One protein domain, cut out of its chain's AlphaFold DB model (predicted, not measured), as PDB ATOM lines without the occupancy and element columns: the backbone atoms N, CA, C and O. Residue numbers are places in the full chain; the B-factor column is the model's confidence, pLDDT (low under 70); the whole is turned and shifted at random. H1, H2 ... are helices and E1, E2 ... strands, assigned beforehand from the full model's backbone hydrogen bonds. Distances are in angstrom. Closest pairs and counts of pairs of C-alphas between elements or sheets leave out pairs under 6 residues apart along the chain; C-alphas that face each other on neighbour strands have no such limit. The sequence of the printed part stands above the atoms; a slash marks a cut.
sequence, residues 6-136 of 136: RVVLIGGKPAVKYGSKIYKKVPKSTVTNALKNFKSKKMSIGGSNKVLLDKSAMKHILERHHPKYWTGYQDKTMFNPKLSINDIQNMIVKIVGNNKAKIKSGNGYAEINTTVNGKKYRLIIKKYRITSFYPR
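This is residues 6 to 136 of the 136 residues of the protein "EndoU_bacteria domain-containing protein" of Peribacillus muralis (UniProt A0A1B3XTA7). A strongly twisted sheet of three strands, E6 E7 E8, makes one wall of a larger body, with H3 crossing one face of it, H2 packed along the edge strand E8, and H4 with the hairpin of E4 and E5 at one end. A small separate head, the sheet E1 E2 E3, lies at the other end of the long axis, and part of the unnamed stretch 66 to 84 lies between head and body. The printed part has 131 residues with four named helices and eight named strands, in the order E1 E2 E3 H1 E4 E5 H2 H3 H4 E6 E7 E8. The three sheets, in the orders E6 E7 E8, E1 E2 E3 and E4 E5, are antiparallel, and the class is mixed, helices and strands. The whole is compact, with a radius of gyration of the C-alphas of 15.3 A, yet elongated in outline, spanning 54 by 31 by 20 A.

E6 is residues 110 to 116, 17.8 A long from first to last C-alpha. E7, residues 119 to 126, is the longest strand at 23.4 A, and E8, residues 129 to 135, measures 18.7 A and ends with C-alpha 135 at (-44.489, -1.840, 11.841). H3, residues 85 to 98, is the longest helix at 20.2 A, beginning with C-alpha 85 at (-47.425, 5.797, 23.805). H2 is residues 55 to 65, 15.2 A, and H4 is residues 100 to 105. E4 is residues 41 to 46, E5 residues 49 to 53, and H1 residues 28 to 34. The head has E1, residues 6 to 10, from C-alpha 6 at (-49.857, -11.611, 14.609), E2, residues 13 to 18, 15.9 A, and E3, residues 21 to 24.

E6 E7 E8 is a meander, each strand the antiparallel neighbour of the one before. In the hairpin of E6 and E7, N 114 and O 121 are 2.9 A apart, within hydrogen-bond range; in that of E7 and E8, N 122 and O 134 are 2.8 A apart. The sheet and its helices H3 and H4, on one face, form two layers. H3 has a height over the sheet of 9.0 A; it lies over E6 and E8, and only just over E7, with 3 of its C-alphas falling there. It runs across the strands, at 65 degrees to E6 on the local plane. H4 is on this sheet too, its closest C-alphas to E6 being those of Ile 103 and Ala 110, 5.4 A. H2 is on the sheet, its closest C-alphas to E8 being those of Ala 57 and Thr 131, 5.5 A. H2 and H3 are near each other. H1 and H2 touch at a steep tilt of 62 degrees, opposite ways, with the C-alphas of Val 31 and Lys 59 closest at 6.4 A. In the hairpin of E4 and E5, N 43 and O 51 are 2.8 A apart; the closest C-alphas of E5 and E8 are those of Leu 52 and Arg 129, 4.7 A. The second meander, E1 E2 E3, has N 8 and O 15 at 2.8 A, and N 16 and O 23 at 2.8 A; E1 and E2 are apart from H1 and H2, among others. In H1, H2, H3 and H4 every O i to N i+4 pair is within hydrogen-bond range.

The C-alphas of Gly 11 and Gly 47, the two farthest apart, are 54.3 A from each other. The printed part has no cut and ends at the chain's last residue, 136. The link from H2 to H3, 19 residues, is long. The mean pLDDT of the printed part is 95.0, and no printed residue is under 70.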
ATOM      1  N   ARG A   6     -48.811 -11.540  15.642       77.12
ATOM      2  CA  ARG A   6     -49.857 -11.611  14.609       77.12
ATOM      3  C   ARG A   6     -51.249 -11.676  15.230       77.12
ATOM      4  O   ARG A   6     -51.396 -12.101  16.381       77.12
ATOM      5  N   VAL A   7     -52.255 -11.272  14.461       80.00
ATOM      6  CA  VAL A   7     -53.661 -11.521  14.795       80.00
ATOM      7  C   VAL A   7     -53.961 -13.002  14.532       80.00
ATOM      8  O   VAL A   7     -53.553 -13.544  13.509       80.00
ATOM      9  N   VAL A   8     -54.615 -13.669  15.480       82.25
ATOM     10  CA  VAL A   8     -55.037 -15.076  15.426       82.25
ATOM     11  C   VAL A   8     -56.480 -15.204  15.907       82.25
ATOM     12  O   VAL A   8     -56.950 -14.370  16.678       82.25
ATOM     13  N   LEU A   9     -57.175 -16.263  15.495       82.50
ATOM     14  CA  LEU A   9     -58.474 -16.628  16.059       82.50
ATOM     15  C   LEU A   9     -58.267 -17.546  17.271       82.50
ATOM     16  O   LEU A   9     -57.561 -18.547  17.181       82.50
ATOM     17  N   ILE A  10     -58.872 -17.202  18.408       77.38
ATOM     18  CA  ILE A  10     -58.873 -18.012  19.634       77.38
ATOM     19  C   ILE A  10     -60.329 -18.200  20.049       77.38
ATOM     20  O   ILE A  10     -61.006 -17.222  20.372       77.38
ATOM     21  N   GLY A  11     -60.827 -19.439  19.988       77.12
ATOM     22  CA  GLY A  11     -62.246 -19.736  20.223       77.12
ATOM     23  C   GLY A  11     -63.173 -18.929  19.302       77.12
ATOM     24  O   GLY A  11     -64.142 -18.337  19.768       77.12
ATOM     25  N   GLY A  12     -62.795 -18.785  18.024       81.81
ATOM     26  CA  GLY A  12     -63.540 -18.012  17.020       81.81
ATOM     27  C   GLY A  12     -63.433 -16.485  17.140       81.81
ATOM     28  O   GLY A  12     -63.993 -15.769  16.315       81.81
ATOM     29  N   LYS A  13     -62.707 -15.949  18.133       84.94
ATOM     30  CA  LYS A  13     -62.568 -14.499  18.348       84.94
ATOM     31  C   LYS A  13     -61.159 -14.016  17.990       84.94
ATOM     32  O   LYS A  13     -60.185 -14.656  18.389       84.94
ATOM     33  N   PRO A  14     -61.017 -12.876  17.290       88.06
ATOM     34  CA  PRO A  14     -59.708 -12.371  16.904       88.06
ATOM     35  C   PRO A  14     -58.961 -11.809  18.127       88.06
ATOM     36  O   PRO A  14     -59.523 -11.078  18.950       88.06
ATOM     37  N   ALA A  15     -57.682 -12.158  18.243       90.44
ATOM     38  CA  ALA A  15     -56.775 -11.778  19.322       90.44
ATOM     39  C   ALA A  15     -55.349 -11.577  18.789       90.44
ATOM     40  O   ALA A  15     -54.939 -12.234  17.838       90.44
ATOM     41  N   VAL A  16     -54.557 -10.704  19.411       90.88
ATOM     42  CA  VAL A  16     -53.130 -10.559  19.082       90.88
ATOM     43  C   VAL A  16     -52.316 -11.475  19.983       90.88
ATOM     44  O   VAL A  16     -52.357 -11.335  21.205       90.88
ATOM     45  N   LYS A  17     -51.540 -12.385  19.393       90.25
ATOM     46  CA  LYS A  17     -50.609 -13.240  20.140       90.25
ATOM     47  C   LYS A  17     -49.207 -12.631  20.131       90.25
ATOM     48  O   LYS A  17     -48.731 -12.201  19.084       90.25
ATOM     49  N   TYR A  18     -48.556 -12.604  21.293       87.75
ATOM     50  CA  TYR A  18     -47.158 -12.210  21.478       87.75
ATOM     51  C   TYR A  18     -46.468 -13.203  22.416       87.75
ATOM     52  O   TYR A  18     -46.563 -13.095  23.641       87.75
ATOM     53  N   GLY A  19     -45.791 -14.199  21.845       86.56
ATOM     54  CA  GLY A  19     -45.250 -15.312  22.630       86.56
ATOM     55  C   GLY A  19     -46.387 -16.065  23.326       86.56
ATOM     56  O   GLY A  19     -47.334 -16.490  22.663       86.56
ATOM     57  N   SER A  20     -46.322 -16.187  24.652       86.62
ATOM     58  CA  SER A  20     -47.396 -16.758  25.479       86.62
ATOM     59  C   SER A  20     -48.523 -15.768  25.804       86.62
ATOM     60  O   SER A  20     -49.594 -16.186  26.239       86.62
ATOM     61  N   LYS A  21     -48.326 -14.460  25.585       90.75
ATOM     62  CA  LYS A  21     -49.333 -13.438  25.904       90.75
ATOM     63  C   LYS A  21     -50.372 -13.315  24.795       90.75
ATOM     64  O   LYS A  21     -50.040 -13.302  23.609       90.75
ATOM     65  N   ILE A  22     -51.627 -13.150  25.204       92.19
ATOM     66  CA  ILE A  22     -52.777 -12.929  24.327       92.19
ATOM     67  C   ILE A  22     -53.388 -11.571  24.672       92.19
ATOM     68  O   ILE A  22     -53.725 -11.314  25.825       92.19
ATOM     69  N   TYR A  23     -53.566 -10.720  23.666       94.25
ATOM     70  CA  TYR A  23     -54.267  -9.445  23.782       94.25
ATOM     71  C   TYR A  23     -55.603  -9.541  23.046       94.25
ATOM     72  O   TYR A  23     -55.647  -9.726  21.829       94.25
ATOM     73  N   LYS A  24     -56.702  -9.442  23.794       94.50
ATOM     74  CA  LYS A  24     -58.060  -9.401  23.237       94.50
ATOM     75  C   LYS A  24     -58.382  -7.984  22.761       94.50
ATOM     76  O   LYS A  24     -57.755  -7.025  23.207       94.50
ATOM     77  N   LYS A  25     -59.381  -7.852  21.882       95.19
ATOM     78  CA  LYS A  25     -59.900  -6.532  21.502       95.19
ATOM     79  C   LYS A  25     -60.368  -5.760  22.742       95.19
ATOM     80  O   LYS A  25     -61.000  -6.342  23.623       95.19
ATOM     81  N   VAL A  26     -60.101  -4.458  22.777       96.44
ATOM     82  CA  VAL A  26     -60.575  -3.549  23.831       96.44
ATOM     83  C   VAL A  26     -61.590  -2.538  23.282       96.44
ATOM     84  O   VAL A  26     -61.578  -2.247  22.082       96.44
ATOM     85  N   PRO A  27     -62.470  -1.966  24.122       97.19
ATOM     86  CA  PRO A  27     -63.344  -0.868  23.713       97.19
ATOM     87  C   PRO A  27     -62.549   0.380  23.303       97.19
ATOM     88  O   PRO A  27     -61.521   0.687  23.911       97.19
ATOM     89  N   LYS A  28     -63.072   1.164  22.347       96.44
ATOM     90  CA  LYS A  28     -62.469   2.446  21.914       96.44
ATOM     91  C   LYS A  28     -62.277   3.442  23.068       96.44
ATOM     92  O   LYS A  28     -61.348   4.247  23.034       96.44
ATOM     93  N   SER A  29     -63.122   3.380  24.103       97.44
ATOM     94  CA  SER A  29     -62.991   4.200  25.315       97.44
ATOM     95  C   SER A  29     -61.665   3.963  26.041       97.44
ATOM     96  O   SER A  29     -61.081   4.920  26.536       97.44
ATOM     97  N   THR A  30     -61.120   2.742  26.010       97.94
ATOM     98  CA  THR A  30     -59.791   2.419  26.565       97.94
ATOM     99  C   THR A  30     -58.705   3.300  25.951       97.94
ATOM    100  O   THR A  30     -57.850   3.833  26.657       97.94
ATOM    101  N   VAL A  31     -58.763   3.505  24.631       97.62
ATOM    102  CA  VAL A  31     -57.785   4.325  23.904       97.62
ATOM    103  C   VAL A  31     -58.025   5.810  24.151       97.62
ATOM    104  O   VAL A  31     -57.076   6.550  24.405       97.62
ATOM    105  N   THR A  32     -59.287   6.251  24.137       97.69
ATOM    106  CA  THR A  32     -59.645   7.637  24.478       97.69
ATOM    107  C   THR A  32     -59.155   8.003  25.885       97.69
ATOM    108  O   THR A  32     -58.540   9.055  26.056       97.69
ATOM    109  N   ASN A  33     -59.341   7.114  26.864       98.00
ATOM    110  CA  ASN A  33     -58.901   7.306  28.246       98.00
ATOM    111  C   ASN A  33     -57.372   7.333  28.356       98.00
ATOM    112  O   ASN A  33     -56.826   8.213  29.019       98.00
ATOM    113  N   ALA A  34     -56.668   6.437  27.654       97.81
ATOM    114  CA  ALA A  34     -55.203   6.444  27.599       97.81
ATOM    115  C   ALA A  34     -54.639   7.738  26.981       97.81
ATOM    116  O   ALA A  34     -53.558   8.192  27.352       97.81
ATOM    117  N   LEU A  35     -55.390   8.364  26.071       98.25
ATOM    118  CA  LEU A  35     -55.031   9.621  25.417       98.25
ATOM    119  C   LEU A  35     -55.681  10.857  26.051       98.25
ATOM    120  O   LEU A  35     -55.589  11.944  25.470       98.25
ATOM    121  N   LYS A  36     -56.311  10.751  27.231       97.31
ATOM    122  CA  LYS A  36     -57.024  11.882  27.862       97.31
ATOM    123  C   LYS A  36     -56.139  13.129  27.971       97.31
ATOM    124  O   LYS A  36     -56.510  14.194  27.480       97.31
ATOM    125  N   ASN A  37     -54.902  12.936  28.426       96.38
ATOM    126  CA  ASN A  37     -53.915  13.994  28.637       96.38
ATOM    127  C   ASN A  37     -52.909  14.129  27.486       96.38
ATOM    128  O   ASN A  37     -51.972  14.919  27.587       96.38
ATOM    129  N   PHE A  38     -53.086  13.386  26.389       97.69
ATOM    130  CA  PHE A  38     -52.180  13.454  25.247       97.69
ATOM    131  C   PHE A  38     -52.181  14.862  24.648       97.69
ATOM    132  O   PHE A  38     -53.238  15.394  24.288       97.69
ATOM    133  N   LYS A  39     -50.990  15.447  24.527       97.00
ATOM    134  CA  LYS A  39     -50.774  16.758  23.917       97.00
ATOM    135  C   LYS A  39     -50.241  16.564  22.506       97.00
ATOM    136  O   LYS A  39     -49.285  15.827  22.295       97.00
ATOM    137  N   SER A  40     -50.861  17.242  21.546       97.56
ATOM    138  CA  SER A  40     -50.403  17.215  20.162       97.56
ATOM    139  C   SER A  40     -48.965  17.728  20.057       97.56
ATOM    140  O   SER A  40     -48.610  18.738  20.667       97.56
ATOM    141  N   LYS A  41     -48.147  17.065  19.241       98.06
ATOM    142  CA  LYS A  41     -46.757  17.444  18.988       98.06
ATOM    143  C   LYS A  41     -46.642  18.114  17.624       98.06
ATOM    144  O   LYS A  41     -46.990  17.529  16.601       98.06
ATOM    145  N   LYS A  42     -46.118  19.340  17.613       98.12
ATOM    146  CA  LYS A  42     -45.696  20.045  16.397       98.12
ATOM    147  C   LYS A  42     -44.181  19.892  16.252       98.12
ATOM    148  O   LYS A  42     -43.445  20.183  17.192       98.12
ATOM    149  N   MET A  43     -43.724  19.418  15.101       98.19
ATOM    150  CA  MET A  43     -42.312  19.184  14.794       98.19
ATOM    151  C   MET A  43     -41.889  20.146  13.690       98.19
ATOM    152  O   MET A  43     -42.415  20.071  12.580       98.19
ATOM    153  N   SER A  44     -40.969  21.064  13.988       96.81
ATOM    154  CA  SER A  44     -40.432  21.969  12.969       96.81
ATOM    155  C   SER A  44     -39.588  21.187  11.966       96.81
ATOM    156  O   SER A  44     -38.715  20.403  12.353       96.81
ATOM    157  N   ILE A  45     -39.841  21.417  10.679       96.56
ATOM    158  CA  ILE A  45     -39.038  20.852   9.588       96.56
ATOM    159  C   ILE A  45     -38.217  21.925   8.855       96.56
ATOM    160  O   ILE A  45     -37.605  21.628   7.834       96.56
ATOM    161  N   GLY A  46     -38.150  23.143   9.409       91.88
ATOM    162  CA  GLY A  46     -37.429  24.297   8.861       91.88
ATOM    163  C   GLY A  46     -38.353  25.308   8.174       91.88
ATOM    164  O   GLY A  46     -39.363  24.933   7.574       91.88
ATOM    165  N   GLY A  47     -37.990  26.593   8.251       87.94
ATOM    166  CA  GLY A  47     -38.854  27.702   7.831       87.94
ATOM    167  C   GLY A  47     -40.141  27.772   8.664       87.94
ATOM    168  O   GLY A  47     -40.135  27.485   9.863       87.94
ATOM    169  N   SER A  48     -41.263  28.105   8.024       90.44
ATOM    170  CA  SER A  48     -42.593  28.151   8.654       90.44
ATOM    171  C   SER A  48     -43.266  26.773   8.793       90.44
ATOM    172  O   SER A  48     -44.197  26.624   9.596       90.44
ATOM    173  N   ASN A  49     -42.768  25.753   8.081       94.44
ATOM    174  CA  ASN A  49     -43.388  24.432   7.969       94.44
ATOM    175  C   ASN A  49     -43.237  23.584   9.243       94.44
ATOM    176  O   ASN A  49     -42.149  23.431   9.810       94.44
ATOM    177  N   LYS A  50     -44.346  22.968   9.671       97.94
ATOM    178  CA  LYS A  50     -44.410  22.107  10.861       97.94
ATOM    179  C   LYS A  50     -45.228  20.859  10.568       97.94
ATOM    180  O   LYS A  50     -46.310  20.967  10.010       97.94
ATOM    181  N   VAL A  51     -44.751  19.700  11.014       98.62
ATOM    182  CA  VAL A  51     -45.515  18.448  10.977       98.62
ATOM    183  C   VAL A  51     -46.282  18.265  12.284       98.62
ATOM    184  O   VAL A  51     -45.710  18.416  13.365       98.62
ATOM    185  N   LEU A  52     -47.564  17.918  12.198       98.69
ATOM    186  CA  LEU A  52     -48.452  17.711  13.338       98.69
ATOM    187  C   LEU A  52     -48.706  16.220  13.594       98.69
ATOM    188  O   LEU A  52     -49.246  15.516  12.740       98.69
ATOM    189  N   LEU A  53     -48.396  15.770  14.808       98.75
ATOM    190  CA  LEU A  53     -48.935  14.549  15.401       98.75
ATOM    191  C   LEU A  53     -49.984  14.953  16.436       98.75
ATOM    192  O   LEU A  53     -49.644  15.501  17.483       98.75
ATOM    193  N   ASP A  54     -51.256  14.705  16.152       98.31
ATOM    194  CA  ASP A  54     -52.343  15.045  17.063       98.31
ATOM    195  C   ASP A  54     -52.966  13.813  17.732       98.31
ATOM    196  O   ASP A  54     -52.616  12.663  17.451       98.31
ATOM    197  N   LYS A  55     -53.912  14.066  18.643       98.19
ATOM    198  CA  LYS A  55     -54.594  13.014  19.405       98.19
ATOM    199  C   LYS A  55     -55.329  12.019  18.501       98.19
ATOM    200  O   LYS A  55     -55.310  10.827  18.785       98.19
ATOM    201  N   SER A  56     -55.956  12.487  17.420       98.00
ATOM    202  CA  SER A  56     -56.692  11.623  16.487       98.00
ATOM    203  C   SER A  56     -55.755  10.679  15.722       98.00
ATOM    204  O   SER A  56     -56.016   9.478  15.649       98.00
ATOM    205  N   ALA A  57     -54.612  11.181  15.244       98.31
ATOM    206  CA  ALA A  57     -53.590  10.352  14.611       98.31
ATOM    207  C   ALA A  57     -53.014   9.312  15.585       98.31
ATOM    208  O   ALA A  57     -52.925   8.133  15.243       98.31
ATOM    209  N   MET A  58     -52.689   9.712  16.820       98.62
ATOM    210  CA  MET A  58     -52.215   8.763  17.833       98.62
ATOM    211  C   MET A  58     -53.287   7.719  18.174       98.62
ATOM    212  O   MET A  58     -52.986   6.530  18.240       98.62
ATOM    213  N   LYS A  59     -54.555   8.123  18.310       98.44
ATOM    214  CA  LYS A  59     -55.676   7.198  18.534       98.44
ATOM    215  C   LYS A  59     -55.758   6.147  17.430       98.44
ATOM    216  O   LYS A  59     -55.801   4.959  17.736       98.44
ATOM    217  N   HIS A  60     -55.692   6.569  16.169       97.94
ATOM    218  CA  HIS A  60     -55.682   5.662  15.021       97.94
ATOM    219  C   HIS A  60     -54.531   4.648  15.090       97.94
ATOM    220  O   HIS A  60     -54.744   3.454  14.877       97.94
ATOM    221  N   ILE A  61     -53.321   5.118  15.402       98.44
ATOM    222  CA  ILE A  61     -52.126   4.276  15.536       98.44
ATOM    223  C   ILE A  61     -52.341   3.208  16.618       98.44
ATOM    224  O   ILE A  61     -52.111   2.022  16.375       98.44
ATOM    225  N   LEU A  62     -52.832   3.603  17.794       98.38
ATOM    226  CA  LEU A  62     -53.025   2.691  18.921       98.38
ATOM    227  C   LEU A  62     -54.147   1.675  18.673       98.38
ATOM    228  O   LEU A  62     -53.934   0.482  18.881       98.38
ATOM    229  N   GLU A  63     -55.304   2.126  18.180       97.88
ATOM    230  CA  GLU A  63     -56.474   1.270  17.933       97.88
ATOM    231  C   GLU A  63     -56.192   0.152  16.924       97.88
ATOM    232  O   GLU A  63     -56.785  -0.927  17.009       97.88
ATOM    233  N   ARG A  64     -55.304   0.409  15.958       96.88
ATOM    234  CA  ARG A  64     -55.053  -0.495  14.829       96.88
ATOM    235  C   ARG A  64     -53.788  -1.323  14.972       96.88
ATOM    236  O   ARG A  64     -53.761  -2.441  14.471       96.88
ATOM    237  N   HIS A  65     -52.766  -0.789  15.636       96.75
ATOM    238  CA  HIS A  65     -51.430  -1.379  15.607       96.75
ATOM    239  C   HIS A  65     -50.852  -1.665  16.990       96.75
ATOM    240  O   HIS A  65     -49.814  -2.309  17.061       96.75
ATOM    241  N   HIS A  66     -51.446  -1.219  18.101       97.19
ATOM    242  CA  HIS A  66     -50.861  -1.461  19.421       97.19
ATOM    243  C   HIS A  66     -51.613  -2.553  20.197       97.19
ATOM    244  O   HIS A  66     -52.758  -2.317  20.575       97.19
ATOM    245  N   PRO A  67     -50.995  -3.702  20.551       96.25
ATOM    246  CA  PRO A  67     -51.725  -4.830  21.143       96.25
ATOM    247  C   PRO A  67     -52.526  -4.485  22.407       96.25
ATOM    248  O   PRO A  67     -53.642  -4.960  22.569       96.25
ATOM    249  N   LYS A  68     -52.008  -3.609  23.283       97.00
ATOM    250  CA  LYS A  68     -52.720  -3.181  24.510       97.00
ATOM    251  C   LYS A  68     -53.961  -2.313  24.257       97.00
ATOM    252  O   LYS A  68     -54.797  -2.188  25.140       97.00
ATOM    253  N   TYR A  69     -54.044  -1.677  23.091       97.94
ATOM    254  CA  TYR A  69     -55.091  -0.710  22.739       97.94
ATOM    255  C   TYR A  69     -55.891  -1.150  21.512       97.94
ATOM    256  O   TYR A  69     -56.708  -0.393  20.996       97.94
ATOM    257  N   TRP A  70     -55.641  -2.365  21.030       97.50
ATOM    258  CA  TRP A  70     -56.170  -2.850  19.776       97.50
ATOM    259  C   TRP A  70     -57.676  -3.081  19.865       97.50
ATOM    260  O   TRP A  70     -58.163  -3.782  20.751       97.50
ATOM    261  N   THR A  71     -58.424  -2.519  18.922       96.19
ATOM    262  CA  THR A  71     -59.895  -2.544  18.940       96.19
ATOM    263  C   THR A  71     -60.497  -3.601  18.014       96.19
ATOM    264  O   THR A  71     -61.714  -3.656  17.849       96.19
ATOM    265  N   GLY A  72     -59.665  -4.484  17.449       93.25
ATOM    266  CA  GLY A  72     -60.115  -5.610  16.623       93.25
ATOM    267  C   GLY A  72     -59.859  -5.464  15.121       93.25
ATOM    268  O   GLY A  72     -60.295  -6.322  14.361       93.25
ATOM    269  N   TYR A  73     -59.162  -4.412  14.673       91.12
ATOM    270  CA  TYR A  73     -58.771  -4.260  13.267       91.12
ATOM    271  C   TYR A  73     -57.848  -5.402  12.819       91.12
ATOM    272  O   TYR A  73     -56.736  -5.543  13.327       91.12
ATOM    273  N   GLN A  74     -58.315  -6.201  11.865       88.19
ATOM    274  CA  GLN A  74     -57.576  -7.332  11.307       88.19
ATOM    275  C   GLN A  74     -56.656  -6.872  10.163       88.19
ATOM    276  O   GLN A  74     -56.709  -5.711   9.741       88.19
ATOM    277  N   ASP A  75     -55.763  -7.755   9.716       85.62
ATOM    278  CA  ASP A  75     -54.818  -7.501   8.613       85.62
ATOM    279  C   ASP A  75     -53.927  -6.271   8.840       85.62
ATOM    280  O   ASP A  75     -53.663  -5.453   7.948       85.62
ATOM    281  N   LYS A  76     -53.497  -6.105  10.095       89.88
ATOM    282  CA  LYS A  76     -52.543  -5.085  10.527       89.88
ATOM    283  C   LYS A  76     -51.350  -5.734  11.204       89.88
ATOM    284  O   LYS A  76     -51.471  -6.692  11.966       89.88
ATOM    285  N   THR A  77     -50.190  -5.151  10.956       92.88
ATOM    286  CA  THR A  77     -48.979  -5.404  11.725       92.88
ATOM    287  C   THR A  77     -49.076  -4.721  13.082       92.88
ATOM    288  O   THR A  77     -49.692  -3.663  13.233       92.88
ATOM    289  N   MET A  78     -48.454  -5.336  14.081       94.50
ATOM    290  CA  MET A  78     -48.591  -4.932  15.473       94.50
ATOM    291  C   MET A  78     -47.268  -4.415  16.036       94.50
ATOM    292  O   MET A  78     -46.193  -4.928  15.729       94.50
ATOM    293  N   PHE A  79     -47.331  -3.392  16.879       95.88
ATOM    294  CA  PHE A  79     -46.212  -2.906  17.673       95.88
ATOM    295  C   PHE A  79     -45.830  -3.930  18.733       95.88
ATOM    296  O   PHE A  79     -46.670  -4.649  19.271       95.88
ATOM    297  N   ASN A  80     -44.551  -3.929  19.111       93.56
ATOM    298  CA  ASN A  80     -44.133  -4.614  20.326       93.56
ATOM    299  C   ASN A  80     -44.962  -4.073  21.511       93.56
ATOM    300  O   ASN A  80     -44.897  -2.869  21.760       93.56
ATOM    301  N   PRO A  81     -45.695  -4.915  22.266       94.50
ATOM    302  CA  PRO A  81     -46.568  -4.454  23.351       94.50
ATOM    303  C   PRO A  81     -45.821  -3.798  24.522       94.50
ATOM    304  O   PRO A  81     -46.456  -3.247  25.428       94.50
ATOM    305  N   LYS A  82     -44.485  -3.894  24.544       93.94
ATOM    306  CA  LYS A  82     -43.623  -3.185  25.495       93.94
ATOM    307  C   LYS A  82     -43.478  -1.692  25.181       93.94
ATOM    308  O   LYS A  82     -43.140  -0.953  26.094       93.94
ATOM    309  N   LEU A  83     -43.739  -1.254  23.947       96.31
ATOM    310  CA  LEU A  83     -43.664   0.164  23.593       96.31
ATOM    311  C   LEU A  83     -44.780   0.939  24.297       96.31
ATOM    312  O   LEU A  83     -45.943   0.537  24.291       96.31
ATOM    313  N   SER A  84     -44.424   2.050  24.924       97.50
ATOM    314  CA  SER A  84     -45.382   3.007  25.464       97.50
ATOM    315  C   SER A  84     -45.875   3.964  24.373       97.50
ATOM    316  O   SER A  84     -45.286   4.088  23.298       97.50
ATOM    317  N   ILE A  85     -46.947   4.705  24.669       98.12
ATOM    318  CA  ILE A  85     -47.425   5.797  23.805       98.12
ATOM    319  C   ILE A  85     -46.310   6.838  23.591       98.12
ATOM    320  O   ILE A  85     -46.154   7.358  22.486       98.12
ATOM    321  N   ASN A  86     -45.507   7.105  24.628       97.75
ATOM    322  CA  ASN A  86     -44.393   8.044  24.546       97.75
ATOM    323  C   ASN A  86     -43.254   7.511  23.668       97.75
ATOM    324  O   ASN A  86     -42.710   8.269  22.871       97.75
ATOM    325  N   ASP A  87     -42.941   6.214  23.737       98.00
ATOM    326  CA  ASP A  87     -41.935   5.604  22.855       98.00
ATOM    327  C   ASP A  87     -42.340   5.754  21.389       98.00
ATOM    328  O   ASP A  87     -41.546   6.200  20.564       98.00
ATOM    329  N   ILE A  88     -43.606   5.464  21.072       98.25
ATOM    330  CA  ILE A  88     -44.156   5.627  19.721       98.25
ATOM    331  C   ILE A  88     -44.068   7.091  19.270       98.25
ATOM    332  O   ILE A  88     -43.630   7.367  18.153       98.25
ATOM    333  N   GLN A  89     -44.440   8.041  20.133       98.44
ATOM    334  CA  GLN A  89     -44.306   9.469  19.840       98.44
ATOM    335  C   GLN A  89     -42.846   9.862  19.569       98.44
ATOM    336  O   GLN A  89     -42.572  10.549  18.585       98.44
ATOM    337  N   ASN A  90     -41.906   9.417  20.401       97.94
ATOM    338  CA  ASN A  90     -40.484   9.737  20.262       97.94
ATOM    339  C   ASN A  90     -39.886   9.135  18.986       97.94
ATOM    340  O   ASN A  90     -39.106   9.796  18.297       97.94
ATOM    341  N   MET A  91     -40.304   7.921  18.615       98.12
ATOM    342  CA  MET A  91     -39.956   7.319  17.327       98.12
ATOM    343  C   MET A  91     -40.430   8.197  16.167       98.12
ATOM    344  O   MET A  91     -39.632   8.510  15.287       98.12
ATOM    345  N   ILE A  92     -41.689   8.652  16.183       98.50
ATOM    346  CA  ILE A  92     -42.228   9.546  15.147       98.50
ATOM    347  C   ILE A  92     -41.417  10.844  15.073       98.50
ATOM    348  O   ILE A  92     -41.031  11.247  13.976       98.50
ATOM    349  N   VAL A  93     -41.105  11.467  16.216       98.31
ATOM    350  CA  VAL A  93     -40.294  12.697  16.276       98.31
ATOM    351  C   VAL A  93     -38.927  12.495  15.625       98.31
ATOM    352  O   VAL A  93     -38.529  13.305  14.786       98.31
ATOM    353  N   LYS A  94     -38.236  11.399  15.952       97.88
ATOM    354  CA  LYS A  94     -36.933  11.063  15.359       97.88
ATOM    355  C   LYS A  94     -37.042  10.849  13.847       97.88
ATOM    356  O   LYS A  94     -36.232  11.376  13.090       97.88
ATOM    357  N   ILE A  95     -38.065  10.123  13.392       98.06
ATOM    358  CA  ILE A  95     -38.280   9.846  11.965       98.06
ATOM    359  C   ILE A  95     -38.545  11.142  11.196       98.06
ATOM    360  O   ILE A  95     -37.901  11.377  10.176       98.06
ATOM    361  N   VAL A  96     -39.441  12.003  11.686       98.38
ATOM    362  CA  VAL A  96     -39.711  13.314  11.072       98.38
ATOM    363  C   VAL A  96     -38.444  14.168  11.053       98.38
ATOM    364  O   VAL A  96     -38.123  14.756  10.022       98.38
ATOM    365  N   GLY A  97     -37.694  14.188  12.158       97.81
ATOM    366  CA  GLY A  97     -36.433  14.917  12.275       97.81
ATOM    367  C   GLY A  97     -35.385  14.492  11.246       97.81
ATOM    368  O   GLY A  97     -34.742  15.353  10.648       97.81
ATOM    369  N   ASN A  98     -35.279  13.192  10.976       97.69
ATOM    370  CA  ASN A  98     -34.331  12.633  10.008       97.69
ATOM    371  C   ASN A  98     -34.798  12.759   8.547       97.69
ATOM    372  O   ASN A  98     -34.014  12.530   7.636       97.69
ATOM    373  N   ASN A  99     -36.068  13.098   8.305       98.00
ATOM    374  CA  ASN A  99     -36.667  13.114   6.964       98.00
ATOM    375  C   ASN A  99     -37.230  14.492   6.576       98.00
ATOM    376  O   ASN A  99     -38.057  14.589   5.670       98.00
ATOM    377  N   LYS A 100     -36.781  15.572   7.237       97.81
ATOM    378  CA  LYS A 100     -37.267  16.948   7.009       97.81
ATOM    379  C   LYS A 100     -37.260  17.337   5.529       97.81
ATOM    380  O   LYS A 100     -38.273  17.823   5.033       97.81
ATOM    381  N   ALA A 101     -36.153  17.084   4.826       96.88
ATOM    382  CA  ALA A 101     -35.997  17.426   3.412       96.88
ATOM    383  C   ALA A 101     -37.046  16.728   2.532       96.88
ATOM    384  O   ALA A 101     -37.750  17.401   1.785       96.88
ATOM    385  N   LYS A 102     -37.231  15.413   2.711       97.44
ATOM    386  CA  LYS A 102     -38.230  14.615   1.982       97.44
ATOM    387  C   LYS A 102     -39.659  15.111   2.216       97.44
ATOM    388  O   LYS A 102     -40.468  15.152   1.296       97.44
ATOM    389  N   ILE A 103     -39.980  15.487   3.454       98.00
ATOM    390  CA  ILE A 103     -41.312  16.000   3.802       98.00
ATOM    391  C   ILE A 103     -41.547  17.371   3.161       98.00
ATOM    392  O   ILE A 103     -42.647  17.641   2.681       98.00
ATOM    393  N   LYS A 104     -40.524  18.235   3.142       96.19
ATOM    394  CA  LYS A 104     -40.598  19.549   2.492       96.19
ATOM    395  C   LYS A 104     -40.744  19.422   0.978       96.19
ATOM    396  O   LYS A 104     -41.623  20.068   0.421       96.19
ATOM    397  N   SER A 105     -39.930  18.588   0.330       96.12
ATOM    398  CA  SER A 105     -39.983  18.401  -1.126       96.12
ATOM    399  C   SER A 105     -41.316  17.805  -1.583       96.12
ATOM    400  O   SER A 105     -41.797  18.136  -2.657       96.12
ATOM    401  N   GLY A 106     -41.951  16.975  -0.749       97.00
ATOM    402  CA  GLY A 106     -43.294  16.446  -0.990       97.00
ATOM    403  C   GLY A 106     -44.439  17.379  -0.582       97.00
ATOM    404  O   GLY A 106     -45.569  16.916  -0.466       97.00
ATOM    405  N   ASN A 107     -44.172  18.656  -0.280       96.31
ATOM    406  CA  ASN A 107     -45.160  19.630   0.198       96.31
ATOM    407  C   ASN A 107     -46.051  19.090   1.341       96.31
ATOM    408  O   ASN A 107     -47.284  19.155   1.316       96.31
ATOM    409  N   GLY A 108     -45.421  18.478   2.348       96.12
ATOM    410  CA  GLY A 108     -46.119  17.908   3.499       96.12
ATOM    411  C   GLY A 108     -46.741  16.534   3.253       96.12
ATOM    412  O   GLY A 108     -47.447  16.031   4.133       96.12
ATOM    413  N   TYR A 109     -46.490  15.914   2.100       98.31
ATOM    414  CA  TYR A 109     -46.716  14.494   1.858       98.31
ATOM    415  C   TYR A 109     -45.398  13.719   1.944       98.31
ATOM    416  O   TYR A 109     -44.388  14.116   1.369       98.31
ATOM    417  N   ALA A 110     -45.401  12.598   2.664       98.25
ATOM    418  CA  ALA A 110     -44.292  11.654   2.653       98.25
ATOM    419  C   ALA A 110     -44.734  10.273   3.140       98.25
ATOM    420  O   ALA A 110     -45.419  10.147   4.158       98.25
ATOM    421  N   GLU A 111     -44.237   9.234   2.473       98.31
ATOM    422  CA  GLU A 111     -44.196   7.876   3.008       98.31
ATOM    423  C   GLU A 111     -42.747   7.503   3.319       98.31
ATOM    424  O   GLU A 111     -41.861   7.524   2.457       98.31
ATOM    425  N   ILE A 112     -42.484   7.212   4.588       98.38
ATOM    426  CA  ILE A 112     -41.138   6.971   5.100       98.38
ATOM    427  C   ILE A 112     -41.089   5.542   5.622       98.38
ATOM    428  O   ILE A 112     -41.684   5.233   6.654       98.38
ATOM    429  N   ASN A 113     -40.375   4.675   4.905       97.81
ATOM    430  CA  ASN A 113     -39.973   3.372   5.422       97.81
ATOM    431  C   ASN A 113     -38.667   3.557   6.197       97.81
ATOM    432  O   ASN A 113     -37.740   4.189   5.694       97.81
ATOM    433  N   THR A 114     -38.591   3.030   7.410       96.25
ATOM    434  CA  THR A 114     -37.407   3.175   8.262       96.25
ATOM    435  C   THR A 114     -37.190   1.930   9.109       96.25
ATOM    436  O   THR A 114     -38.106   1.125   9.278       96.25
ATOM    437  N   THR A 115     -35.997   1.804   9.678       95.19
ATOM    438  CA  THR A 115     -35.663   0.771  10.655       95.19
ATOM    439  C   THR A 115     -35.346   1.439  11.986       95.19
ATOM    440  O   THR A 115     -34.494   2.321  12.058       95.19
ATOM    441  N   VAL A 116     -36.018   1.009  13.051       88.12
ATOM    442  CA  VAL A 116     -35.752   1.449  14.425       88.12
ATOM    443  C   VAL A 116     -35.479   0.205  15.261       88.12
ATOM    444  O   VAL A 116     -36.323  -0.684  15.334       88.12
ATOM    445  N   ASN A 117     -34.290   0.123  15.865       86.25
ATOM    446  CA  ASN A 117     -33.844  -1.017  16.683       86.25
ATOM    447  C   ASN A 117     -34.038  -2.375  15.973       86.25
ATOM    448  O   ASN A 117     -34.640  -3.299  16.520       86.25
ATOM    449  N   GLY A 118     -33.608  -2.462  14.710       88.81
ATOM    450  CA  GLY A 118     -33.703  -3.680  13.893       88.81
ATOM    451  C   GLY A 118     -35.110  -4.037  13.391       88.81
ATOM    452  O   GLY A 118     -35.270  -5.037  12.698       88.81
ATOM    453  N   LYS A 119     -36.139  -3.234  13.695       91.75
ATOM    454  CA  LYS A 119     -37.517  -3.454  13.227       91.75
ATOM    455  C   LYS A 119     -37.908  -2.432  12.172       91.75
ATOM    456  O   LYS A 119     -37.626  -1.245  12.329       91.75
ATOM    457  N   LYS A 120     -38.568  -2.890  11.108       95.81
ATOM    458  CA  LYS A 120     -39.041  -2.033  10.018       95.81
ATOM    459  C   LYS A 120     -40.359  -1.364  10.406       95.81
ATOM    460  O   LYS A 120     -41.228  -1.982  11.016       95.81
ATOM    461  N   TYR A 121     -40.508  -0.105  10.025       97.69
ATOM    462  CA  TYR A 121     -41.707   0.699  10.239       97.69
ATOM    463  C   TYR A 121     -42.023   1.529   9.000       97.69
ATOM    464  O   TYR A 121     -41.146   1.812   8.178       97.69
ATOM    465  N   ARG A 122     -43.277   1.966   8.901       98.38
ATOM    466  CA  ARG A 122     -43.732   2.962   7.936       98.38
ATOM    467  C   ARG A 122     -44.442   4.103   8.646       98.38
ATOM    468  O   ARG A 122     -45.360   3.864   9.426       98.38
ATOM    469  N   LEU A 123     -44.035   5.331   8.337       98.62
ATOM    470  CA  LEU A 123     -44.708   6.571   8.722       98.62
ATOM    471  C   LEU A 123     -45.339   7.206   7.482       98.62
ATOM    472  O   LEU A 123     -44.670   7.342   6.457       98.62
ATOM    473  N   ILE A 124     -46.607   7.601   7.584       98.50
ATOM    474  CA  ILE A 124     -47.348   8.277   6.516       98.50
ATOM    475  C   ILE A 124     -47.729   9.679   6.989       98.50
ATOM    476  O   ILE A 124     -48.330   9.858   8.054       98.50
ATOM    477  N   ILE A 125     -47.385  10.666   6.168       98.69
ATOM    478  CA  ILE A 125     -47.648  12.087   6.384       98.69
ATOM    479  C   ILE A 125     -48.437  12.599   5.183       98.69
ATOM    480  O   ILE A 125     -48.064  12.333   4.041       98.69
ATOM    481  N   LYS A 126     -49.539  13.309   5.432       98.25
ATOM    482  CA  LYS A 126     -50.351  13.970   4.400       98.25
ATOM    483  C   LYS A 126     -50.696  15.375   4.870       98.25
ATOM    484  O   LYS A 126     -51.125  15.527   6.012       98.25
ATOM    485  N   LYS A 127     -50.538  16.388   4.012       97.12
ATOM    486  CA  LYS A 127     -50.821  17.798   4.348       97.12
ATOM    487  C   LYS A 127     -50.168  18.221   5.679       97.12
ATOM    488  O   LYS A 127     -50.825  18.769   6.558       97.12
ATOM    489  N   TYR A 128     -48.890  17.878   5.858       98.19
ATOM    490  CA  TYR A 128     -48.106  18.147   7.074       98.19
ATOM    491  C   TYR A 128     -48.666  17.517   8.362       98.19
ATOM    492  O   TYR A 128     -48.313  17.913   9.471       98.19
ATOM    493  N   ARG A 129     -49.515  16.497   8.256       98.50
ATOM    494  CA  ARG A 129     -50.118  15.807   9.397       98.50
ATOM    495  C   ARG A 129     -49.801  14.321   9.337       98.50
ATOM    496  O   ARG A 129     -49.945  13.691   8.290       98.50
ATOM    497  N   ILE A 130     -49.387  13.752  10.467       98.75
ATOM    498  CA  ILE A 130     -49.229  12.301  10.597       98.75
ATOM    499  C   ILE A 130     -50.605  11.651  10.458       98.75
ATOM    500  O   ILE A 130     -51.545  12.040  11.151       98.75
ATOM    501  N   THR A 131     -50.731  10.661   9.580       98.00
ATOM    502  CA  THR A 131     -51.984   9.912   9.397       98.00
ATOM    503  C   THR A 131     -51.878   8.479   9.895       98.00
ATOM    504  O   THR A 131     -52.860   7.934  10.392       98.00
ATOM    505  N   SER A 132     -50.696   7.868   9.796       97.69
ATOM    506  CA  SER A 132     -50.464   6.506  10.267       97.69
ATOM    507  C   SER A 132     -48.986   6.260  10.559       97.69
ATOM    508  O   SER A 132     -48.109   6.825   9.906       97.69
ATOM    509  N   PHE A 133     -48.719   5.396  11.531       98.44
ATOM    510  CA  PHE A 133     -47.395   4.881  11.854       98.44
ATOM    511  C   PHE A 133     -47.545   3.437  12.321       98.44
ATOM    512  O   PHE A 133     -48.304   3.178  13.255       98.44
ATOM    513  N   TYR A 134     -46.858   2.503  11.671       97.19
ATOM    514  CA  TYR A 134     -47.011   1.080  11.967       97.19
ATOM    515  C   TYR A 134     -45.770   0.261  11.592       97.19
ATOM    516  O   TYR A 134     -44.985   0.689  10.742       97.19
ATOM    517  N   PRO A 135     -45.561  -0.911  12.216       95.69
ATOM    518  CA  PRO A 135     -44.489  -1.840  11.841       95.69
ATOM    519  C   PRO A 135     -44.691  -2.418  10.436       95.69
ATOM    520  O   PRO A 135     -45.823  -2.510   9.979       95.69
ATOM    521  N   ARG A 136     -43.632  -2.831   9.745       90.69
ATOM    522  CA  ARG A 136     -43.725  -3.549   8.463       90.69
ATOM    523  C   ARG A 136     -43.228  -4.975   8.580       90.69
ATOM    524  O   ARG A 136     -42.296  -5.196   9.385       90.69
TER     525      ARG A 136